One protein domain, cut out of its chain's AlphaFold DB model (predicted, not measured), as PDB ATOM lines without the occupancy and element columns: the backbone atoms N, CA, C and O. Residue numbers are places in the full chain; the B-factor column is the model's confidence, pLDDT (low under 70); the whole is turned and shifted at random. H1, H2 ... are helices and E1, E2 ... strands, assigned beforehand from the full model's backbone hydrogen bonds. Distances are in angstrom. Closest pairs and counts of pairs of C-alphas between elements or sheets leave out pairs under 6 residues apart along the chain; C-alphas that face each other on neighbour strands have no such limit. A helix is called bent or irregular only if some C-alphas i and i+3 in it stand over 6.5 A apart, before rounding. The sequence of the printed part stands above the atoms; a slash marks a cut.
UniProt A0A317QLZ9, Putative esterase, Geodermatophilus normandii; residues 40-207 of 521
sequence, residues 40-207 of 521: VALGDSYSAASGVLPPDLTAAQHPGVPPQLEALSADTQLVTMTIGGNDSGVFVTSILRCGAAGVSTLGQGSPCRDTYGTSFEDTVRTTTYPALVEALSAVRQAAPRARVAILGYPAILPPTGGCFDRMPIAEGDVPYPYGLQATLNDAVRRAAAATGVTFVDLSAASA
ATOM      1  N   VAL A  40     198.998 124.464 103.039       82.56
ATOM      2  CA  VAL A  40     198.423 123.628 104.096       82.56
ATOM      3  C   VAL A  40     196.901 123.608 103.943       82.56
ATOM      4  O   VAL A  40     196.275 124.658 103.787       82.56
ATOM      5  N   ALA A  41     196.307 122.419 103.983       80.38
ATOM      6  CA  ALA A  41     194.862 122.234 104.070       80.38
ATOM      7  C   ALA A  41     194.489 121.870 105.512       80.38
ATOM      8  O   ALA A  41     195.152 121.024 106.103       80.38
ATOM      9  N   LEU A  42     193.455 122.503 106.068       76.06
ATOM     10  CA  LEU A  42     193.006 122.290 107.449       76.06
ATOM     11  C   LEU A  42     191.504 121.989 107.513       76.06
ATOM     12  O   LEU A  42     190.746 122.363 106.614       76.06
ATOM     13  N   GLY A  43     191.073 121.379 108.616       69.94
ATOM     14  CA  GLY A  43     189.670 121.105 108.914       69.94
ATOM     15  C   GLY A  43     189.119 119.857 108.218       69.94
ATOM     16  O   GLY A  43     189.783 118.824 108.160       69.94
ATOM     17  N   ASP A  44     187.897 119.949 107.696       62.31
ATOM     18  CA  ASP A  44     187.223 118.911 106.894       62.31
ATOM     19  C   ASP A  44     187.431 119.101 105.382       62.31
ATOM     20  O   ASP A  44     186.744 118.491 104.562       62.31
ATOM     21  N   SER A  45     188.398 119.940 104.991       51.44
ATOM     22  CA  SER A  45     188.787 120.099 103.590       51.44
ATOM     23  C   SER A  45     189.025 118.733 102.935       51.44
ATOM     24  O   SER A  45     189.680 117.868 103.509       51.44
ATOM     25  N   TYR A  46     188.576 118.574 101.684       41.81
ATOM     26  CA  TYR A  46     188.747 117.350 100.879       41.81
ATOM     27  C   TYR A  46     190.219 116.875 100.810       41.81
ATOM     28  O   TYR A  46     190.497 115.696 100.625       41.81
ATOM     29  N   SER A  47     191.168 117.801 100.999       37.44
ATOM     30  CA  SER A  47     192.617 117.556 101.041       37.44
ATOM     31  C   SER A  47     193.201 117.343 102.450       37.44
ATOM     32  O   SER A  47     194.383 117.037 102.560       37.44
ATOM     33  N   ALA A  48     192.423 117.548 103.518       48.69
ATOM     34  CA  ALA A  48     192.843 117.448 104.924       48.69
ATOM     35  C   ALA A  48     192.538 116.074 105.561       48.69
ATOM     36  O   ALA A  48     192.889 115.851 106.716       48.69
ATOM     37  N   ALA A  49     191.923 115.150 104.808       39.16
ATOM     38  CA  ALA A  49     191.690 113.752 105.189       39.16
ATOM     39  C   ALA A  49     190.940 113.523 106.524       39.16
ATOM     40  O   ALA A  49     191.090 112.455 107.115       39.16
ATOM     41  N   SER A  50     190.127 114.475 107.006       42.56
ATOM     42  CA  SER A  50     189.334 114.277 108.232       42.56
ATOM     43  C   SER A  50     187.906 113.807 107.928       42.56
ATOM     44  O   SER A  50     187.241 114.309 107.023       42.56
ATOM     45  N   GLY A  51     187.459 112.794 108.676       41.50
ATOM     46  CA  GLY A  51     186.195 112.081 108.486       41.50
ATOM     47  C   GLY A  51     185.217 112.200 109.661       41.50
ATOM     48  O   GLY A  51     184.603 111.190 109.982       41.50
ATOM     49  N   VAL A  52     185.028 113.419 110.216       35.62
ATOM     50  CA  VAL A  52     184.034 113.810 111.271       35.62
ATOM     51  C   VAL A  52     184.518 113.492 112.717       35.62
ATOM     52  O   VAL A  52     185.101 112.434 112.900       35.62
ATOM     53  N   LEU A  53     184.424 114.291 113.807       46.84
ATOM     54  CA  LEU A  53     183.657 115.460 114.339       46.84
ATOM     55  C   LEU A  53     184.619 116.358 115.202       46.84
ATOM     56  O   LEU A  53     185.745 115.926 115.433       46.84
ATOM     57  N   PRO A  54     184.201 117.545 115.715       47.59
ATOM     58  CA  PRO A  54     184.860 118.843 115.441       47.59
ATOM     59  C   PRO A  54     186.404 118.821 115.514       47.59
ATOM     60  O   PRO A  54     186.970 118.314 116.485       47.59
ATOM     61  N   PRO A  55     187.128 119.416 114.544       53.94
ATOM     62  CA  PRO A  55     188.573 119.490 114.625       53.94
ATOM     63  C   PRO A  55     188.969 120.523 115.684       53.94
ATOM     64  O   PRO A  55     189.043 121.722 115.412       53.94
ATOM     65  N   ASP A  56     189.296 120.057 116.888       61.72
ATOM     66  CA  ASP A  56     190.187 120.815 117.759       61.72
ATOM     67  C   ASP A  56     191.547 120.885 117.064       61.72
ATOM     68  O   ASP A  56     192.331 119.940 117.106       61.72
ATOM     69  N   LEU A  57     191.822 121.999 116.385       60.50
ATOM     70  CA  LEU A  57     193.062 122.189 115.633       60.50
ATOM     71  C   LEU A  57     194.306 122.229 116.537       60.50
ATOM     72  O   LEU A  57     195.428 122.151 116.030       60.50
ATOM     73  N   THR A  58     194.109 122.384 117.850       59.47
ATOM     74  CA  THR A  58     195.161 122.445 118.869       59.47
ATOM     75  C   THR A  58     195.488 121.076 119.466       59.47
ATOM     76  O   THR A  58     196.557 120.916 120.054       59.47
ATOM     77  N   ALA A  59     194.634 120.072 119.254       53.31
ATOM     78  CA  ALA A  59     194.855 118.698 119.685       53.31
ATOM     79  C   ALA A  59     195.200 117.774 118.510       53.31
ATOM     80  O   ALA A  59     194.892 118.052 117.352       53.31
ATOM     81  N   ALA A  60     195.850 116.651 118.812       55.31
ATOM     82  CA  ALA A  60     196.092 115.585 117.849       55.31
ATOM     83  C   ALA A  60     194.776 114.859 117.529       55.31
ATOM     84  O   ALA A  60     194.133 114.320 118.428       55.31
ATOM     85  N   GLN A  61     194.388 114.810 116.252       53.56
ATOM     86  CA  GLN A  61     193.169 114.119 115.806       53.56
ATOM     87  C   GLN A  61     193.391 112.603 115.665       53.56
ATOM     88  O   GLN A  61     192.439 111.827 115.724       53.56
ATOM     89  N   HIS A  62     194.652 112.176 115.523       52.91
ATOM     90  CA  HIS A  62     195.064 110.775 115.488       52.91
ATOM     91  C   HIS A  62     196.375 110.574 116.272       52.91
ATOM     92  O   HIS A  62     197.241 111.452 116.250       52.91
ATOM     93  N   PRO A  63     196.584 109.428 116.944       41.28
ATOM     94  CA  PRO A  63     197.853 109.099 117.587       41.28
ATOM     95  C   PRO A  63     199.015 109.135 116.596       41.28
ATOM     96  O   PRO A  63     198.943 108.569 115.509       41.28
ATOM     97  N   GLY A  64     200.097 109.817 116.971       48.56
ATOM     98  CA  GLY A  64     201.261 109.999 116.100       48.56
ATOM     99  C   GLY A  64     201.082 111.050 114.997       48.56
ATOM    100  O   GLY A  64     202.056 111.349 114.310       48.56
ATOM    101  N   VAL A  65     199.894 111.649 114.858       54.47
ATOM    102  CA  VAL A  65     199.659 112.815 114.000       54.47
ATOM    103  C   VAL A  65     199.649 114.064 114.884       54.47
ATOM    104  O   VAL A  65     198.805 114.166 115.774       54.47
ATOM    105  N   PRO A  66     200.585 115.005 114.686       60.78
ATOM    106  CA  PRO A  66     200.590 116.255 115.433       60.78
ATOM    107  C   PRO A  66     199.295 117.055 115.222       60.78
ATOM    108  O   PRO A  66     198.656 116.906 114.177       60.78
ATOM    109  N   PRO A  67     198.917 117.931 116.170       75.25
ATOM    110  CA  PRO A  67     197.830 118.879 115.975       75.25
ATOM    111  C   PRO A  67     197.903 119.599 114.629       75.25
ATOM    112  O   PRO A  67     198.972 120.019 114.185       75.25
ATOM    113  N   GLN A  68     196.754 119.800 113.985       74.31
ATOM    114  CA  GLN A  68     196.679 120.434 112.667       74.31
ATOM    115  C   GLN A  68     197.328 121.830 112.610       74.31
ATOM    116  O   GLN A  68     197.896 122.198 111.580       74.31
ATOM    117  N   LEU A  69     197.308 122.604 113.704       81.81
ATOM    118  CA  LEU A  69     198.022 123.885 113.761       81.81
ATOM    119  C   LEU A  69     199.546 123.741 113.691       81.81
ATOM    120  O   LEU A  69     200.201 124.667 113.220       81.81
ATOM    121  N   GLU A  70     200.125 122.609 114.095       82.19
ATOM    122  CA  GLU A  70     201.574 122.378 114.008       82.19
ATOM    123  C   GLU A  70     202.056 122.178 112.565       82.19
ATOM    124  O   GLU A  70     203.241 122.342 112.276       82.19
ATOM    125  N   ALA A  71     201.144 121.902 111.625       82.88
ATOM    126  CA  ALA A  71     201.458 121.924 110.198       82.88
ATOM    127  C   ALA A  71     201.717 123.351 109.671       82.88
ATOM    128  O   ALA A  71     202.275 123.529 108.583       82.88
ATOM    129  N   LEU A  72     201.300 124.384 110.412       85.88
ATOM    130  CA  LEU A  72     201.509 125.778 110.050       85.88
ATOM    131  C   LEU A  72     202.851 126.299 110.560       85.88
ATOM    132  O   LEU A  72     203.348 125.941 111.622       85.88
ATOM    133  N   SER A  73     203.424 127.225 109.801       87.25
ATOM    134  CA  SER A  73     204.600 127.981 110.213       87.25
ATOM    135  C   SER A  73     204.499 129.422 109.729       87.25
ATOM    136  O   SER A  73     203.705 129.754 108.844       87.25
ATOM    137  N   ALA A  74     205.394 130.277 110.225       88.69
ATOM    138  CA  ALA A  74     205.517 131.650 109.744       88.69
ATOM    139  C   ALA A  74     205.850 131.749 108.241       88.69
ATOM    140  O   ALA A  74     205.681 132.824 107.659       88.69
ATOM    141  N   ASP A  75     206.343 130.671 107.622       88.56
ATOM    142  CA  ASP A  75     206.656 130.574 106.193       88.56
ATOM    143  C   ASP A  75     205.518 129.977 105.349       88.56
ATOM    144  O   ASP A  75     205.647 129.908 104.125       88.56
ATOM    145  N   THR A  76     204.421 129.524 105.961       92.38
ATOM    146  CA  THR A  76     203.248 129.049 105.219       92.38
ATOM    147  C   THR A  76     202.707 130.179 104.342       92.38
ATOM    148  O   THR A  76     202.556 131.318 104.787       92.38
ATOM    149  N   GLN A  77     202.434 129.880 103.070       91.62
ATOM    150  CA  GLN A  77     202.063 130.883 102.064       91.62
ATOM    151  C   GLN A  77     200.572 130.850 101.724       91.62
ATOM    152  O   GLN A  77     199.981 131.898 101.451       91.62
ATOM    153  N   LEU A  78     199.962 129.663 101.750       92.00
ATOM    154  CA  LEU A  78     198.549 129.461 101.449       92.00
ATOM    155  C   LEU A  78     197.945 128.455 102.428       92.00
ATOM    156  O   LEU A  78     198.477 127.361 102.595       92.00
ATOM    157  N   VAL A  79     196.814 128.820 103.020       91.12
ATOM    158  CA  VAL A  79     195.982 127.919 103.816       91.12
ATOM    159  C   VAL A  79     194.600 127.858 103.188       91.12
ATOM    160  O   VAL A  79     193.992 128.904 102.948       91.12
ATOM    161  N   THR A  80     194.098 126.653 102.934       89.19
ATOM    162  CA  THR A  80     192.672 126.439 102.649       89.19
ATOM    163  C   THR A  80     192.037 125.681 103.789       89.19
ATOM    164  O   THR A  80     192.643 124.757 104.330       89.19
ATOM    165  N   MET A  81     190.817 126.058 104.128       84.62
ATOM    166  CA  MET A  81     190.112 125.476 105.250       84.62
ATOM    167  C   MET A  81     188.644 125.283 104.911       84.62
ATOM    168  O   MET A  81     188.026 126.117 104.250       84.62
ATOM    169  N   THR A  82     188.074 124.201 105.404       78.06
ATOM    170  CA  THR A  82     186.629 124.005 105.480       78.06
ATOM    171  C   THR A  82     186.379 123.491 106.889       78.06
ATOM    172  O   THR A  82     187.146 122.655 107.358       78.06
ATOM    173  N   ILE A  83     185.445 124.112 107.602       72.56
ATOM    174  CA  ILE A  83     184.945 123.725 108.925       72.56
ATOM    175  C   ILE A  83     183.576 124.394 109.106       72.56
ATOM    176  O   ILE A  83     183.276 125.413 108.478       72.56
ATOM    177  N   GLY A  84     182.745 123.838 109.971       62.09
ATOM    178  CA  GLY A  84     181.480 124.391 110.436       62.09
ATOM    179  C   GLY A  84     180.288 123.461 110.212       62.09
ATOM    180  O   GLY A  84     179.392 123.401 111.044       62.09
ATOM    181  N   GLY A  85     180.265 122.733 109.095       52.91
ATOM    182  CA  GLY A  85     179.154 121.852 108.713       52.91
ATOM    183  C   GLY A  85     179.175 120.518 109.450       52.91
ATOM    184  O   GLY A  85     178.123 120.016 109.856       52.91
ATOM    185  N   ASN A  86     180.379 119.989 109.669       55.91
ATOM    186  CA  ASN A  86     180.616 118.809 110.495       55.91
ATOM    187  C   ASN A  86     180.854 119.167 111.971       55.91
ATOM    188  O   ASN A  86     180.733 118.305 112.836       55.91
ATOM    189  N   ASP A  87     181.121 120.436 112.280       57.88
ATOM    190  CA  ASP A  87     181.231 120.939 113.647       57.88
ATOM    191  C   ASP A  87     179.864 120.959 114.332       57.88
ATOM    192  O   ASP A  87     178.892 121.504 113.810       57.88
ATOM    193  N   SER A  88     179.774 120.348 115.516       52.91
ATOM    194  CA  SER A  88     178.497 120.099 116.212       52.91
ATOM    195  C   SER A  88     177.501 119.228 115.418       52.91
ATOM    196  O   SER A  88     176.328 119.153 115.772       52.91
ATOM    197  N   GLY A  89     177.943 118.587 114.325       57.03
ATOM    198  CA  GLY A  89     177.163 117.618 113.550       57.03
ATOM    199  C   GLY A  89     175.931 118.182 112.841       57.03
ATOM    200  O   GLY A  89     175.087 117.402 112.405       57.03
ATOM    201  N   VAL A  90     175.784 119.508 112.722       67.94
ATOM    202  CA  VAL A  90     174.512 120.159 112.356       67.94
ATOM    203  C   VAL A  90     174.007 119.751 110.970       67.94
ATOM    204  O   VAL A  90     172.814 119.483 110.811       67.94
ATOM    205  N   PHE A  91     174.880 119.650 109.963       71.12
ATOM    206  CA  PHE A  91     174.442 119.291 108.609       71.12
ATOM    207  C   PHE A  91     174.020 117.833 108.501       71.12
ATOM    208  O   PHE A  91     172.898 117.557 108.083       71.12
ATOM    209  N   VAL A  92     174.877 116.907 108.933       67.12
ATOM    210  CA  VAL A  92     174.556 115.473 108.951       67.12
ATOM    211  C   VAL A  92     173.303 115.218 109.790       67.12
ATOM    212  O   VAL A  92     172.364 114.578 109.324       67.12
ATOM    213  N   THR A  93     173.228 115.809 110.981       69.12
ATOM    214  CA  THR A  93     172.096 115.641 111.896       69.12
ATOM    215  C   THR A  93     170.804 116.188 111.301       69.12
ATOM    216  O   THR A  93     169.767 115.533 111.402       69.12
ATOM    217  N   SER A  94     170.841 117.353 110.646       81.38
ATOM    218  CA  SER A  94     169.647 117.926 110.012       81.38
ATOM    219  C   SER A  94     169.144 117.070 108.851       81.38
ATOM    220  O   SER A  94     167.948 116.802 108.778       81.38
ATOM    221  N   ILE A  95     170.035 116.550 108.000       82.69
ATOM    222  CA  ILE A  95     169.659 115.648 106.907       82.69
ATOM    223  C   ILE A  95     169.069 114.339 107.443       82.69
ATOM    224  O   ILE A  95     168.009 113.921 106.975       82.69
ATOM    225  N   LEU A  96     169.694 113.716 108.446       73.75
ATOM    226  CA  LEU A  96     169.202 112.464 109.034       73.75
ATOM    227  C   LEU A  96     167.845 112.648 109.720       73.75
ATOM    228  O   LEU A  96     166.904 111.897 109.457       73.75
ATOM    229  N   ARG A  97     167.710 113.683 110.555       79.69
ATOM    230  CA  ARG A  97     166.467 113.969 111.281       79.69
ATOM    231  C   ARG A  97     165.335 114.385 110.354       79.69
ATOM    232  O   ARG A  97     164.210 113.918 110.530       79.69
ATOM    233  N   CYS A  98     165.616 115.217 109.351       86.19
ATOM    234  CA  CYS A  98     164.618 115.561 108.346       86.19
ATOM    235  C   CYS A  98     164.253 114.363 107.469       86.19
ATOM    236  O   CYS A  98     163.096 114.241 107.074       86.19
ATOM    237  N   GLY A  99     165.198 113.455 107.210       83.38
ATOM    238  CA  GLY A  99     164.937 112.201 106.514       83.38
ATOM    239  C   GLY A  99     163.973 111.308 107.293       83.38
ATOM    240  O   GLY A  99     162.947 110.886 106.770       83.38
ATOM    241  N   ALA A 100     164.253 111.074 108.576       73.69
ATOM    242  CA  ALA A 100     163.380 110.292 109.451       73.69
ATOM    243  C   ALA A 100     161.973 110.910 109.569       73.69
ATOM    244  O   ALA A 100     160.963 110.208 109.452       73.69
ATOM    245  N   ALA A 101     161.900 112.234 109.736       78.12
ATOM    246  CA  ALA A 101     160.641 112.968 109.780       78.12
ATOM    247  C   ALA A 101     159.864 112.847 108.457       78.12
ATOM    248  O   ALA A 101     158.667 112.559 108.476       78.12
ATOM    249  N   GLY A 102     160.532 112.983 107.310       83.81
ATOM    250  CA  GLY A 102     159.891 112.858 106.005       83.81
ATOM    251  C   GLY A 102     159.376 111.448 105.714       83.81
ATOM    252  O   GLY A 102     158.276 111.307 105.179       83.81
ATOM    253  N   VAL A 103     160.089 110.389 106.127       76.50
ATOM    254  CA  VAL A 103     159.564 109.010 106.043       76.50
ATOM    255  C   VAL A 103     158.260 108.873 106.832       76.50
ATOM    256  O   VAL A 103     157.310 108.266 106.336       76.50
ATOM    257  N   SER A 104     158.181 109.467 108.029       76.75
ATOM    258  CA  SER A 104     157.008 109.347 108.911       76.75
ATOM    259  C   SER A 104     155.717 109.926 108.318       76.75
ATOM    260  O   SER A 104     154.622 109.502 108.688       76.75
ATOM    261  N   THR A 105     155.835 110.850 107.361       83.69
ATOM    262  CA  THR A 105     154.704 111.483 106.671       83.69
ATOM    263  C   THR A 105     154.587 111.079 105.203       83.69
ATOM    264  O   THR A 105     153.820 111.695 104.462       83.69
ATOM    265  N   LEU A 106     155.332 110.057 104.757       82.50
ATOM    266  CA  LEU A 106     155.405 109.648 103.347       82.50
ATOM    267  C   LEU A 106     155.756 110.822 102.411       82.50
ATOM    268  O   LEU A 106     155.197 110.968 101.321       82.50
ATOM    269  N   GLY A 107     156.657 111.688 102.871       83.50
ATOM    270  CA  GLY A 107     157.150 112.844 102.132       83.50
ATOM    271  C   GLY A 107     156.220 114.056 102.131       83.50
ATOM    272  O   GLY A 107     156.500 115.025 101.428       83.50
ATOM    273  N   GLN A 108     155.123 114.025 102.892       88.94
ATOM    274  CA  GLN A 108     154.121 115.092 102.915       88.94
ATOM    275  C   GLN A 108     154.374 116.111 104.033       88.94
ATOM    276  O   GLN A 108     154.807 115.760 105.131       88.94
ATOM    277  N   GLY A 109     154.020 117.373 103.779       92.50
ATOM    278  CA  GLY A 109     154.103 118.451 104.772       92.50
ATOM    279  C   GLY A 109     155.537 118.880 105.101       92.50
ATOM    280  O   GLY A 109     156.428 118.746 104.267       92.50
ATOM    281  N   SER A 110     155.729 119.426 106.306       94.44
ATOM    282  CA  SER A 110     157.017 119.916 106.824       94.44
ATOM    283  C   SER A 110     157.347 119.372 108.227       94.44
ATOM    284  O   SER A 110     157.637 120.152 109.141       94.44
ATOM    285  N   PRO A 111     157.252 118.046 108.456       90.19
ATOM    286  CA  PRO A 111     157.429 117.454 109.780       90.19
ATOM    287  C   PRO A 111     158.793 117.761 110.411       90.19
ATOM    288  O   PRO A 111     158.879 117.845 111.635       90.19
ATOM    289  N   CYS A 112     159.854 117.952 109.621       91.62
ATOM    290  CA  CYS A 112     161.158 118.326 110.155       91.62
ATOM    291  C   CYS A 112     161.121 119.738 110.735       91.62
ATOM    292  O   CYS A 112     161.441 119.939 111.906       91.62
ATOM    293  N   ARG A 113     160.687 120.720 109.943       93.19
ATOM    294  CA  ARG A 113     160.586 122.107 110.396       93.19
ATOM    295  C   ARG A 113     159.641 122.243 111.588       93.19
ATOM    296  O   ARG A 113     159.958 122.966 112.530       93.19
ATOM    297  N   ASP A 114     158.512 121.539 111.559       93.38
ATOM    298  CA  ASP A 114     157.506 121.577 112.623       93.38
ATOM    299  C   ASP A 114     158.044 121.003 113.943       93.38
ATOM    300  O   ASP A 114     157.679 121.478 115.018       93.38
ATOM    301  N   THR A 115     158.939 120.014 113.862       87.62
ATOM    302  CA  THR A 115     159.549 119.367 115.031       87.62
ATOM    303  C   THR A 115     160.746 120.151 115.568       87.62
ATOM    304  O   THR A 115     160.860 120.352 116.774       87.62
ATOM    305  N   TYR A 116     161.651 120.592 114.689       88.19
ATOM    306  CA  TYR A 116     162.965 121.111 115.085       88.19
ATOM    307  C   TYR A 116     163.063 122.640 115.085       88.19
ATOM    308  O   TYR A 116     164.015 123.182 115.652       88.19
ATOM    309  N   GLY A 117     162.093 123.353 114.503       92.75
ATOM    310  CA  GLY A 117     162.006 124.811 114.577       92.75
ATOM    311  C   GLY A 117     163.298 125.506 114.140       92.75
ATOM    312  O   GLY A 117     163.724 125.371 112.999       92.75
ATOM    313  N   THR A 118     163.935 126.255 115.039       90.94
ATOM    314  CA  THR A 118     165.206 126.960 114.777       90.94
ATOM    315  C   THR A 118     166.432 126.255 115.347       90.94
ATOM    316  O   THR A 118     167.534 126.755 115.171       90.94
ATOM    317  N   SER A 119     166.285 125.089 115.988       84.94
ATOM    318  CA  SER A 119     167.361 124.456 116.773       84.94
ATOM    319  C   SER A 119     168.681 124.278 116.010       84.94
ATOM    320  O   SER A 119     169.754 124.552 116.554       84.94
ATOM    321  N   PHE A 120     168.625 123.889 114.732       86.12
ATOM    322  CA  PHE A 120     169.822 123.778 113.896       86.12
ATOM    323  C   PHE A 120     170.474 125.138 113.619       86.12
ATOM    324  O   PHE A 120     171.688 125.278 113.752       86.12
ATOM    325  N   GLU A 121     169.682 126.157 113.277       89.56
ATOM    326  CA  GLU A 121     170.191 127.518 113.067       89.56
ATOM    327  C   GLU A 121     170.763 128.110 114.358       89.56
ATOM    328  O   GLU A 121     171.782 128.799 114.326       89.56
ATOM    329  N   ASP A 122     170.128 127.830 115.494       85.62
ATOM    330  CA  ASP A 122     170.579 128.285 116.802       85.62
ATOM    331  C   ASP A 122     171.926 127.649 117.151       85.62
ATOM    332  O   ASP A 122     172.830 128.360 117.588       85.62
ATOM    333  N   THR A 123     172.122 126.361 116.847       79.81
ATOM    334  CA  THR A 123     173.425 125.686 117.003       79.81
ATOM    335  C   THR A 123     174.502 126.359 116.147       79.81
ATOM    336  O   THR A 123     175.576 126.696 116.646       79.81
ATOM    337  N   VAL A 124     174.197 126.679 114.882       84.62
ATOM    338  CA  VAL A 124     175.130 127.415 114.008       84.62
ATOM    339  C   VAL A 124     175.495 128.782 114.596       84.62
ATOM    340  O   VAL A 124     176.658 129.190 114.584       84.62
ATOM    341  N   ARG A 125     174.508 129.521 115.109       88.06
ATOM    342  CA  ARG A 125     174.707 130.885 115.619       88.06
ATOM    343  C   ARG A 125     175.442 130.921 116.956       88.06
ATOM    344  O   ARG A 125     176.246 131.827 117.165       88.06
ATOM    345  N   THR A 126     175.137 129.985 117.848       82.62
ATOM    346  CA  THR A 126     175.578 130.013 119.252       82.62
ATOM    347  C   THR A 126     176.798 129.146 119.528       82.62
ATOM    348  O   THR A 126     177.563 129.476 120.429       82.62
ATOM    349  N   THR A 127     177.020 128.103 118.729       78.38
ATOM    350  CA  THR A 127     178.124 127.156 118.914       78.38
ATOM    351  C   THR A 127     179.114 127.234 117.760       78.38
ATOM    352  O   THR A 127     180.289 127.525 117.975       78.38
ATOM    353  N   THR A 128     178.651 127.056 116.518       81.25
ATOM    354  CA  THR A 128     179.552 126.983 115.357       81.25
ATOM    355  C   THR A 128     180.236 128.321 115.076       81.25
ATOM    356  O   THR A 128     181.443 128.364 114.867       81.25
ATOM    357  N   TYR A 129     179.500 129.436 115.086       88.12
ATOM    358  CA  TYR A 129     180.070 130.749 114.765       88.12
ATOM    359  C   TYR A 129     181.227 131.173 115.695       88.12
ATOM    360  O   TYR A 129     182.273 131.556 115.166       88.12
ATOM    361  N   PRO A 130     181.110 131.097 117.037       84.25
ATOM    362  CA  PRO A 130     182.241 131.368 117.926       84.25
ATOM    363  C   PRO A 130     183.457 130.471 117.655       84.25
ATOM    364  O   PRO A 130     184.567 130.989 117.540       84.25
ATOM    365  N   ALA A 131     183.243 129.163 117.460       79.44
ATOM    366  CA  ALA A 131     184.317 128.209 117.174       79.44
ATOM    367  C   ALA A 131     185.045 128.521 115.853       79.44
ATOM    368  O   ALA A 131     186.271 128.464 115.785       79.44
ATOM    369  N   LEU A 132     184.311 128.942 114.813       87.69
ATOM    370  CA  LEU A 132     184.897 129.391 113.544       87.69
ATOM    371  C   LEU A 132     185.837 130.587 113.745       87.69
ATOM    372  O   LEU A 132     186.919 130.633 113.160       87.69
ATOM    373  N   VAL A 133     185.428 131.565 114.559       91.88
ATOM    374  CA  VAL A 133     186.243 132.757 114.838       91.88
ATOM    375  C   VAL A 133     187.509 132.379 115.601       91.88
ATOM    376  O   VAL A 133     188.591 132.863 115.262       91.88
ATOM    377  N   GLU A 134     187.391 131.511 116.604       85.94
ATOM    378  CA  GLU A 134     188.524 131.014 117.384       85.94
ATOM    379  C   GLU A 134     189.529 130.266 116.499       85.94
ATOM    380  O   GLU A 134     190.705 130.637 116.440       85.94
ATOM    381  N   ALA A 135     189.052 129.294 115.720       85.81
ATOM    382  CA  ALA A 135     189.875 128.488 114.827       85.81
ATOM    383  C   ALA A 135     190.615 129.341 113.782       85.81
ATOM    384  O   ALA A 135     191.830 129.223 113.605       85.81
ATOM    385  N   LEU A 136     189.910 130.260 113.116       91.75
ATOM    386  CA  LEU A 136     190.518 131.155 112.130       91.75
ATOM    387  C   LEU A 136     191.510 132.138 112.763       91.75
ATOM    388  O   LEU A 136     192.519 132.480 112.138       91.75
ATOM    389  N   SER A 137     191.262 132.574 114.001       93.75
ATOM    390  CA  SER A 137     192.205 133.405 114.752       93.75
ATOM    391  C   SER A 137     193.492 132.638 115.055       93.75
ATOM    392  O   SER A 137     194.579 133.172 114.832       93.75
ATOM    393  N   ALA A 138     193.384 131.376 115.478       89.00
ATOM    394  CA  ALA A 138     194.533 130.511 115.733       89.00
ATOM    395  C   ALA A 138     195.367 130.270 114.461       89.00
ATOM    396  O   ALA A 138     196.590 130.428 114.479       89.00
ATOM    397  N   VAL A 139     194.718 130.010 113.319       91.19
ATOM    398  CA  VAL A 139     195.399 129.868 112.017       91.19
ATOM    399  C   VAL A 139     196.160 131.143 111.643       91.19
ATOM    400  O   VAL A 139     197.301 131.076 111.182       91.19
ATOM    401  N   ARG A 140     195.567 132.325 111.859       93.88
ATOM    402  CA  ARG A 140     196.236 133.605 111.571       93.88
ATOM    403  C   ARG A 140     197.420 133.874 112.489       93.88
ATOM    404  O   ARG A 140     198.401 134.449 112.027       93.88
ATOM    405  N   GLN A 141     197.353 133.449 113.748       93.12
ATOM    406  CA  GLN A 141     198.476 133.554 114.679       93.12
ATOM    407  C   GLN A 141     199.628 132.621 114.286       93.12
ATOM    408  O   GLN A 141     200.780 133.051 114.278       93.12
ATOM    409  N   ALA A 142     199.324 131.379 113.899       90.06
ATOM    410  CA  ALA A 142     200.326 130.391 113.502       90.06
ATOM    411  C   ALA A 142     200.964 130.689 112.128       90.06
ATOM    412  O   ALA A 142     202.147 130.423 111.912       90.06
ATOM    413  N   ALA A 143     200.203 131.287 111.203       94.62
ATOM    414  CA  ALA A 143     200.645 131.618 109.848       94.62
ATOM    415  C   ALA A 143     200.357 133.094 109.477       94.62
ATOM    416  O   ALA A 143     199.552 133.375 108.581       94.62
ATOM    417  N   PRO A 144     201.040 134.073 110.103       93.88
ATOM    418  CA  PRO A 144     200.711 135.500 109.982       93.88
ATOM    419  C   PRO A 144     200.885 136.073 108.568       93.88
ATOM    420  O   PRO A 144     200.254 137.070 108.215       93.88
ATOM    421  N   ARG A 145     201.731 135.446 107.740       92.56
ATOM    422  CA  ARG A 145     201.993 135.852 106.349       92.56
ATOM    423  C   ARG A 145     201.194 135.057 105.314       92.56
ATOM    424  O   ARG A 145     201.229 135.414 104.136       92.56
ATOM    425  N   ALA A 146     200.484 134.005 105.722       95.69
ATOM    426  CA  ALA A 146     199.740 133.172 104.790       95.69
ATOM    427  C   ALA A 146     198.508 133.903 104.250       95.69
ATOM    428  O   ALA A 146     197.806 134.625 104.967       95.69
ATOM    429  N   ARG A 147     198.191 133.643 102.980       95.81
ATOM    430  CA  ARG A 147     196.850 133.876 102.445       95.81
ATOM    431  C   ARG A 147     195.960 132.751 102.952       95.81
ATOM    432  O   ARG A 147     196.235 131.591 102.669       95.81
ATOM    433  N   VAL A 148     194.914 133.085 103.694       95.00
ATOM    434  CA  VAL A 148     193.993 132.093 104.261       95.00
ATOM    435  C   VAL A 148     192.653 132.211 103.547       95.00
ATOM    436  O   VAL A 148     192.113 133.316 103.442       95.00
ATOM    437  N   ALA A 149     192.141 131.091 103.048       94.06
ATOM    438  CA  ALA A 149     190.839 130.985 102.406       94.06
ATOM    439  C   ALA A 149     189.984 129.925 103.113       94.06
ATOM    440  O   ALA A 149     190.398 128.772 103.208       94.06
ATOM    441  N   ILE A 150     188.798 130.308 103.584       91.50
ATOM    442  CA  ILE A 150     187.804 129.382 104.131       91.50
ATOM    443  C   ILE A 150     186.668 129.189 103.127       91.50
ATOM    444  O   ILE A 150     186.118 130.159 102.597       91.50
ATOM    445  N   LEU A 151     186.356 127.932 102.825       89.06
ATOM    446  CA  LEU A 151     185.339 127.553 101.855       89.06
ATOM    447  C   LEU A 151     183.980 127.452 102.557       89.06
ATOM    448  O   LEU A 151     183.873 126.858 103.627       89.06
ATOM    449  N   GLY A 152     182.944 128.032 101.949       87.06
ATOM    450  CA  GLY A 152     181.554 127.757 102.308       87.06
ATOM    451  C   GLY A 152     181.094 126.399 101.781       87.06
ATOM    452  O   GLY A 152     181.766 125.782 100.960       87.06
ATOM    453  N   TYR A 153     179.923 125.950 102.211       83.31
ATOM    454  CA  TYR A 153     179.345 124.662 101.840       83.31
ATOM    455  C   TYR A 153     178.468 124.758 100.572       83.31
ATOM    456  O   TYR A 153     177.740 125.751 100.403       83.31
ATOM    457  N   PRO A 154     178.518 123.748  99.679       84.31
ATOM    458  CA  PRO A 154     177.687 123.671  98.475       84.31
ATOM    459  C   PRO A 154     176.228 123.326  98.804       84.31
ATOM    460  O   PRO A 154     175.956 122.729  99.839       84.31
ATOM    461  N   ALA A 155     175.296 123.700  97.915       81.88
ATOM    462  CA  ALA A 155     173.861 123.401  98.007       81.88
ATOM    463  C   ALA A 155     173.587 121.892  97.988       81.88
ATOM    464  O   ALA A 155     173.791 121.248  96.965       81.88
ATOM    465  N   ILE A 156     173.108 121.333  99.107       78.50
ATOM    466  CA  ILE A 156     172.710 119.911  99.176       78.50
ATOM    467  C   ILE A 156     171.316 119.701  98.583       78.50
ATOM    468  O   ILE A 156     171.095 118.753  97.834       78.50
ATOM    469  N   LEU A 157     170.377 120.580  98.936       86.69
ATOM    470  CA  LEU A 157     168.994 120.553  98.468       86.69
ATOM    471  C   LEU A 157     168.721 121.756  97.557       86.69
ATOM    472  O   LEU A 157     169.409 122.772  97.670       86.69
ATOM    473  N   PRO A 158     167.715 121.682  96.676       87.06
ATOM    474  CA  PRO A 158     167.273 122.839  95.915       87.06
ATOM    475  C   PRO A 158     166.516 123.833  96.819       87.06
ATOM    476  O   PRO A 158     165.997 123.456  97.872       87.06
ATOM    477  N   PRO A 159     166.388 125.111  96.413       85.94
ATOM    478  CA  PRO A 159     165.648 126.117  97.182       85.94
ATOM    479  C   PRO A 159     164.143 125.826  97.280       85.94
ATOM    480  O   PRO A 159     163.474 126.321  98.187       85.94
ATOM    481  N   THR A 160     163.594 125.073  96.325       84.06
ATOM    482  CA  THR A 160     162.178 124.703  96.221       84.06
ATOM    483  C   THR A 160     162.031 123.356  95.506       84.06
ATOM    484  O   THR A 160     162.979 122.860  94.898       84.06
ATOM    485  N   GLY A 161     160.824 122.782  95.537       84.44
ATOM    486  CA  GLY A 161     160.504 121.505  94.897       84.44
ATOM    487  C   GLY A 161     160.538 120.332  95.875       84.44
ATOM    488  O   GLY A 161     160.590 120.526  97.086       84.44
ATOM    489  N   GLY A 162     160.481 119.115  95.339       82.69
ATOM    490  CA  GLY A 162     160.526 117.882  96.119       82.69
ATOM    491  C   GLY A 162     161.855 117.153  95.955       82.69
ATOM    492  O   GLY A 162     162.461 117.194  94.887       82.69
ATOM    493  N   CYS A 163     162.277 116.452  97.006       83.50
ATOM    494  CA  CYS A 163     163.444 115.569  96.959       83.50
ATOM    495  C   CYS A 163     163.155 114.145  97.456       83.50
ATOM    496  O   CYS A 163     164.050 113.306  97.443       83.50
ATOM    497  N   PHE A 164     161.914 113.857  97.872       82.69
ATOM    498  CA  PHE A 164     161.567 112.655  98.638       82.69
ATOM    499  C   PHE A 164     161.978 111.326  97.976       82.69
ATOM    500  O   PHE A 164     162.298 110.357  98.660       82.69
ATOM    501  N   ASP A 165     161.995 111.269  96.641       78.56
ATOM    502  CA  ASP A 165     162.384 110.089  95.864       78.56
ATOM    503  C   ASP A 165     163.894 109.800  95.876       78.56
ATOM    504  O   ASP A 165     164.302 108.678  95.572       78.56
ATOM    505  N   ARG A 166     164.724 110.790  96.223       79.88
ATOM    506  CA  ARG A 166     166.190 110.678  96.269       79.88
ATOM    507  C   ARG A 166     166.743 110.803  97.674       79.88
ATOM    508  O   ARG A 166     167.629 110.046  98.050       79.88
ATOM    509  N   MET A 167     166.219 111.752  98.434       80.25
ATOM    510  CA  MET A 167     166.486 111.924  99.851       80.25
ATOM    511  C   MET A 167     165.142 111.935 100.564       80.25
ATOM    512  O   MET A 167     164.278 112.687 100.132       80.25
ATOM    513  N   PRO A 168     164.942 111.181 101.655       84.31
ATOM    514  CA  PRO A 168     163.635 111.030 102.299       84.31
ATOM    515  C   PRO A 168     163.149 112.287 103.062       84.31
ATOM    516  O   PRO A 168     162.506 112.190 104.100       84.31
ATOM    517  N   ILE A 169     163.445 113.480 102.553       88.38
ATOM    518  CA  ILE A 169     163.021 114.787 103.047       88.38
ATOM    519  C   ILE A 169     161.624 115.087 102.502       88.38
ATOM    520  O   ILE A 169     161.386 114.969 101.296       88.38
ATOM    521  N   ALA A 170     160.702 115.487 103.378       90.44
ATOM    522  CA  ALA A 170     159.364 115.885 102.955       90.44
ATOM    523  C   ALA A 170     159.406 117.111 102.032       90.44
ATOM    524  O   ALA A 170     160.255 117.986 102.183       90.44
ATOM    525  N   GLU A 171     158.472 117.196 101.084       90.38
ATOM    526  CA  GLU A 171     158.446 118.275 100.085       90.38
ATOM    527  C   GLU A 171     158.401 119.668 100.735       90.38
ATOM    528  O   GLU A 171     159.119 120.575 100.319       90.38
ATOM    529  N   GLY A 172     157.627 119.831 101.811       91.81
ATOM    530  CA  GLY A 172     157.556 121.090 102.554       91.81
ATOM    531  C   GLY A 172     158.791 121.389 103.409       91.81
ATOM    532  O   GLY A 172     158.966 122.534 103.822       91.81
ATOM    533  N   ASP A 173     159.652 120.399 103.654       94.44
ATOM    534  CA  ASP A 173     160.905 120.565 104.392       94.44
ATOM    535  C   ASP A 173     162.093 120.897 103.491       94.44
ATOM    536  O   ASP A 173     163.090 121.372 104.009       94.44
ATOM    537  N   VAL A 174     162.027 120.712 102.169       91.94
ATOM    538  CA  VAL A 174     163.167 120.978 101.263       91.94
ATOM    539  C   VAL A 174     163.807 122.369 101.469       91.94
ATOM    540  O   VAL A 174     165.032 122.440 101.606       91.94
ATOM    541  N   PRO A 175     163.038 123.472 101.605       92.44
ATOM    542  CA  PRO A 175     163.619 124.791 101.866       92.44
ATOM    543  C   PRO A 175     164.291 124.932 103.240       92.44
ATOM    544  O   PRO A 175     165.059 125.871 103.445       92.44
ATOM    545  N   TYR A 176     163.999 124.047 104.199       91.75
ATOM    546  CA  TYR A 176     164.480 124.158 105.573       91.75
ATOM    547  C   TYR A 176     165.979 123.812 105.702       91.75
ATOM    548  O   TYR A 176     166.734 124.710 106.083       91.75
ATOM    549  N   PRO A 177     166.488 122.629 105.291       89.06
ATOM    550  CA  PRO A 177     167.932 122.385 105.238       89.06
ATOM    551  C   PRO A 177     168.664 123.297 104.242       89.06
ATOM    552  O   PRO A 177     169.810 123.669 104.486       89.06
ATOM    553  N   TYR A 178     168.006 123.727 103.156       90.00
ATOM    554  CA  TYR A 178     168.574 124.735 102.252       90.00
ATOM    555  C   TYR A 178     168.833 126.073 102.973       90.00
ATOM    556  O   TYR A 178     169.913 126.657 102.865       90.00
ATOM    557  N   GLY A 179     167.865 126.549 103.764       91.12
ATOM    558  CA  GLY A 179     168.004 127.756 104.584       91.12
ATOM    559  C   GLY A 179     169.033 127.611 105.709       91.12
ATOM    560  O   GLY A 179     169.803 128.539 105.974       91.12
ATOM    561  N   LEU A 180     169.113 126.430 106.325       89.88
ATOM    562  CA  LEU A 180     170.149 126.110 107.306       89.88
ATOM    563  C   LEU A 180     171.551 126.239 106.697       89.88
ATOM    564  O   LEU A 180     172.443 126.828 107.312       89.88
ATOM    565  N   GLN A 181     171.737 125.777 105.460       88.12
ATOM    566  CA  GLN A 181     173.015 125.931 104.781       88.12
ATOM    567  C   GLN A 181     173.368 127.386 104.487       88.12
ATOM    568  O   GLN A 181     174.513 127.794 104.693       88.12
ATOM    569  N   ALA A 182     172.395 128.185 104.054       90.31
ATOM    570  CA  ALA A 182     172.597 129.619 103.896       90.31
ATOM    571  C   ALA A 182     173.011 130.276 105.227       90.31
ATOM    572  O   ALA A 182     173.899 131.129 105.245       90.31
ATOM    573  N   THR A 183     172.433 129.830 106.347       92.19
ATOM    574  CA  THR A 183     172.792 130.297 107.695       92.19
ATOM    575  C   THR A 183     174.231 129.933 108.066       92.19
ATOM    576  O   THR A 183     174.952 130.777 108.604       92.19
ATOM    577  N   LEU A 184     174.690 128.718 107.744       88.88
ATOM    578  CA  LEU A 184     176.088 128.343 107.967       88.88
ATOM    579  C   LEU A 184     177.043 129.147 107.085       88.88
ATOM    580  O   LEU A 184     178.022 129.687 107.592       88.88
ATOM    581  N   ASN A 185     176.759 129.279 105.791       91.69
ATOM    582  CA  ASN A 185     177.607 130.058 104.891       91.69
ATOM    583  C   ASN A 185     177.689 131.528 105.316       91.69
ATOM    584  O   ASN A 185     178.753 132.137 105.211       91.69
ATOM    585  N   ASP A 186     176.608 132.089 105.866       94.25
ATOM    586  CA  ASP A 186     176.650 133.404 106.499       94.25
ATOM    587  C   ASP A 186     177.572 133.434 107.727       94.25
ATOM    588  O   ASP A 186     178.396 134.341 107.846       94.25
ATOM    589  N   ALA A 187     177.487 132.439 108.616       92.94
ATOM    590  CA  ALA A 187     178.375 132.332 109.771       92.94
ATOM    591  C   ALA A 187     179.854 132.231 109.358       92.94
ATOM    592  O   ALA A 187     180.677 132.980 109.885       92.94
ATOM    593  N   VAL A 188     180.180 131.392 108.370       92.44
ATOM    594  CA  VAL A 188     181.535 131.249 107.809       92.44
ATOM    595  C   VAL A 188     182.009 132.568 107.200       92.44
ATOM    596  O   VAL A 188     183.107 133.031 107.501       92.44
ATOM    597  N   ARG A 189     181.166 133.235 106.406       95.50
ATOM    598  CA  ARG A 189     181.471 134.543 105.811       95.50
ATOM    599  C   ARG A 189     181.714 135.621 106.870       95.50
ATOM    600  O   ARG A 189     182.640 136.420 106.730       95.50
ATOM    601  N   ARG A 190     180.906 135.661 107.935       97.19
ATOM    602  CA  ARG A 190     181.075 136.606 109.051       97.19
ATOM    603  C   ARG A 190     182.336 136.314 109.857       97.19
ATOM    604  O   ARG A 190     183.033 137.257 110.222       97.19
ATOM    605  N   ALA A 191     182.641 135.044 110.121       95.69
ATOM    606  CA  ALA A 191     183.870 134.652 110.805       95.69
ATOM    607  C   ALA A 191     185.090 135.039 109.962       95.69
ATOM    608  O   ALA A 191     186.017 135.661 110.472       95.69
ATOM    609  N   ALA A 192     185.016 134.807 108.647       96.31
ATOM    610  CA  ALA A 192     186.061 135.185 107.713       96.31
ATOM    611  C   ALA A 192     186.365 136.690 107.737       96.31
ATOM    612  O   ALA A 192     187.524 137.102 107.814       96.31
ATOM    613  N   ALA A 193     185.310 137.511 107.727       97.50
ATOM    614  CA  ALA A 193     185.428 138.959 107.839       97.50
ATOM    615  C   ALA A 193     186.019 139.395 109.191       97.50
ATOM    616  O   ALA A 193     186.855 140.297 109.223       97.50
ATOM    617  N   ALA A 194     185.625 138.746 110.292       97.19
ATOM    618  CA  ALA A 194     186.110 139.065 111.634       97.19
ATOM    619  C   ALA A 194     187.608 138.766 111.822       97.19
ATOM    620  O   ALA A 194     188.280 139.474 112.568       97.19
ATOM    621  N   THR A 195     188.145 137.757 111.131       96.94
ATOM    622  CA  THR A 195     189.546 137.319 111.270       96.94
ATOM    623  C   THR A 195     190.441 137.720 110.093       96.94
ATOM    624  O   THR A 195     191.625 137.373 110.057       96.94
ATOM    625  N   GLY A 196     189.900 138.447 109.110       95.69
ATOM    626  CA  GLY A 196     190.642 138.915 107.938       95.69
ATOM    627  C   GLY A 196     191.084 137.795 106.989       95.69
ATOM    628  O   GLY A 196     192.158 137.890 106.391       95.69
ATOM    629  N   VAL A 197     190.287 136.730 106.861       96.19
ATOM    630  CA  VAL A 197     190.519 135.639 105.898       96.19
ATOM    631  C   VAL A 197     189.562 135.747 104.709       96.19
ATOM    632  O   VAL A 197     188.530 136.411 104.770       96.19
ATOM    633  N   THR A 198     189.907 135.109 103.592       96.56
ATOM    634  CA  THR A 198     189.079 135.132 102.379       96.56
ATOM    635  C   THR A 198     187.965 134.096 102.479       96.56
ATOM    636  O   THR A 198     188.248 132.917 102.653       96.56
ATOM    637  N   PHE A 199     186.709 134.508 102.329       94.62
ATOM    638  CA  PHE A 199     185.596 133.573 102.146       94.62
ATOM    639  C   PHE A 199     185.480 133.164 100.674       94.62
ATOM    640  O   PHE A 199     185.476 134.025  99.792       94.62
ATOM    641  N   VAL A 200     185.368 131.862 100.415       92.25
ATOM    642  CA  VAL A 200     185.134 131.296  99.082       92.25
ATOM    643  C   VAL A 200     183.731 130.703  99.044       92.25
ATOM    644  O   VAL A 200     183.452 129.705  99.704       92.25
ATOM    645  N   ASP A 201     182.843 131.321  98.268       89.19
ATOM    646  CA  ASP A 201     181.454 130.882  98.144       89.19
ATOM    647  C   ASP A 201     181.322 129.696  97.176       89.19
ATOM    648  O   ASP A 201     181.346 129.865  95.954       89.19
ATOM    649  N   LEU A 202     181.162 128.489  97.725       84.31
ATOM    650  CA  LEU A 202     180.869 127.293  96.931       84.31
ATOM    651  C   LEU A 202     179.385 127.152  96.581       84.31
ATOM    652  O   LEU A 202     179.063 126.422  95.647       84.31
ATOM    653  N   SER A 203     178.479 127.843  97.281       81.19
ATOM    654  CA  SER A 203     177.040 127.693  97.047       81.19
ATOM    655  C   SER A 203     176.653 128.165  95.645       81.19
ATOM    656  O   SER A 203     175.965 127.441  94.924       81.19
ATOM    657  N   ALA A 204     177.213 129.296  95.206       77.75
ATOM    658  CA  ALA A 204     177.054 129.805  93.849       77.75
ATOM    659  C   ALA A 204     177.636 128.854  92.788       77.75
ATOM    660  O   ALA A 204     177.014 128.634  91.751       77.75
ATOM    661  N   ALA A 205     178.805 128.261  93.054       81.19
ATOM    662  CA  ALA A 205     179.448 127.311  92.143       81.19
ATOM    663  C   ALA A 205     178.685 125.976  92.040       81.19
ATOM    664  O   ALA A 205     178.747 125.309  91.012       81.19
ATOM    665  N   SER A 206     177.957 125.601  93.093       78.88
ATOM    666  CA  SER A 206     177.167 124.365  93.171       78.88
ATOM    667  C   SER A 206     175.711 124.500  92.714       78.88
ATOM    668  O   SER A 206     174.962 123.527  92.779       78.88
ATOM    669  N   ALA A 207     175.270 125.685  92.283       78.94
ATOM    670  CA  ALA A 207     173.876 125.910  91.912       78.94
ATOM    671  C   ALA A 207     173.432 124.955  90.784       78.94
ATOM    672  O   ALA A 207     174.035 124.924  89.713       78.94
TER     673      ALA A 207
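AT A GLANCE: This is residues 40 to 207 of the 521 residues of the protein "Putative esterase" of Geodermatophilus normandii (UniProt A0A317QLZ9). What is the main picture? At one end of an elongated body, a small parallel sheet of four strands is covered on one face by the long helices H4 and H5, in two layers. Both run on past the sheet, and beyond it H2 joins them in a three-helix bundle, with the short H3 folded back on H2. How is it made up? The printed part has 168 residues, mixed in class, with six named helices and four named strands in the order E1 H1 E2 H2 H3 H4 E3 H5 E4 H6; the sheet's order is E1 E2 E3 E4. How large is it? It is compact, with a radius of gyration of the C-alphas of 17.2 A, and spans 55 by 33 by 26 A.

IN THESE COORDINATES: What comes first? E1, residues 40 to 43, begins at C-alpha 40 (198.423, 123.628, 104.096), before H1, residues 68 to 71, and E2, residues 78 to 82. Where are the long helices? H2, residues 87 to 104, is 27.3 A long and irregular, with C-alphas 88 and 91 8.7 A apart. After H3, residues 111 to 116, H4 spans residues 119 to 142 over 33.7 A; it is neither bent nor irregular, but only just: C-alphas 126 and 129 are 6.4 A apart. What follows? E3, residues 147 to 151, precedes H5, residues 175 to 195, 30.3 A long; then come E4, residues 198 to 200, and H6, residues 202 to 205, ending at C-alpha 205 (179.448, 127.311, 92.143).

HOW THE PARTS SIT: How are the strands joined? N 42 and O 80 are 3.0 A apart between E1 and E2, N 151 and O 81 2.8 A between E2 and E3, and N 150 and O 198 2.8 A between E3 and E4, each within hydrogen-bond range. Strand-helix-strand units, parallel neighbour strands with helices between, are E1, H1, E2 and E3, H5, E4, both with right-handed crossovers, and E2, H2 H3 H4, E3. What is on the sheet? H4 lies over E2 at a height of 10.8 A and H5 over E3 and E4 at 8.3 A; they touch, closest at the C-alphas of Val 133 and Ala 191, 5.0 A. H1 only grazes the sheet, and H6 is not on it. What of the other helices? H2 touches H4, closest at the C-alphas of Val 90 and Phe 120, 6.1 A, and forms a hairpin with H3, closest at those of Cys 98 and Cys 112, 4.8 A. Every O i to N i+4 pair is within hydrogen-bond range in H3 and H5, against 12 of 14 in H2 and 17 of 20 in H4; H1 and H6 are too short for such a pair.

THE WHOLE: How far does it reach? The two C-alphas farthest apart, those of Asp 75 and Leu 106, are 55.4 A apart. Is it whole and sure? The printed part has no cut; the links E1 to H1 and E3 to H5 are long, and pLDDT is under 70 at residues 43 to 66, 84 to 90 and 92 to 93.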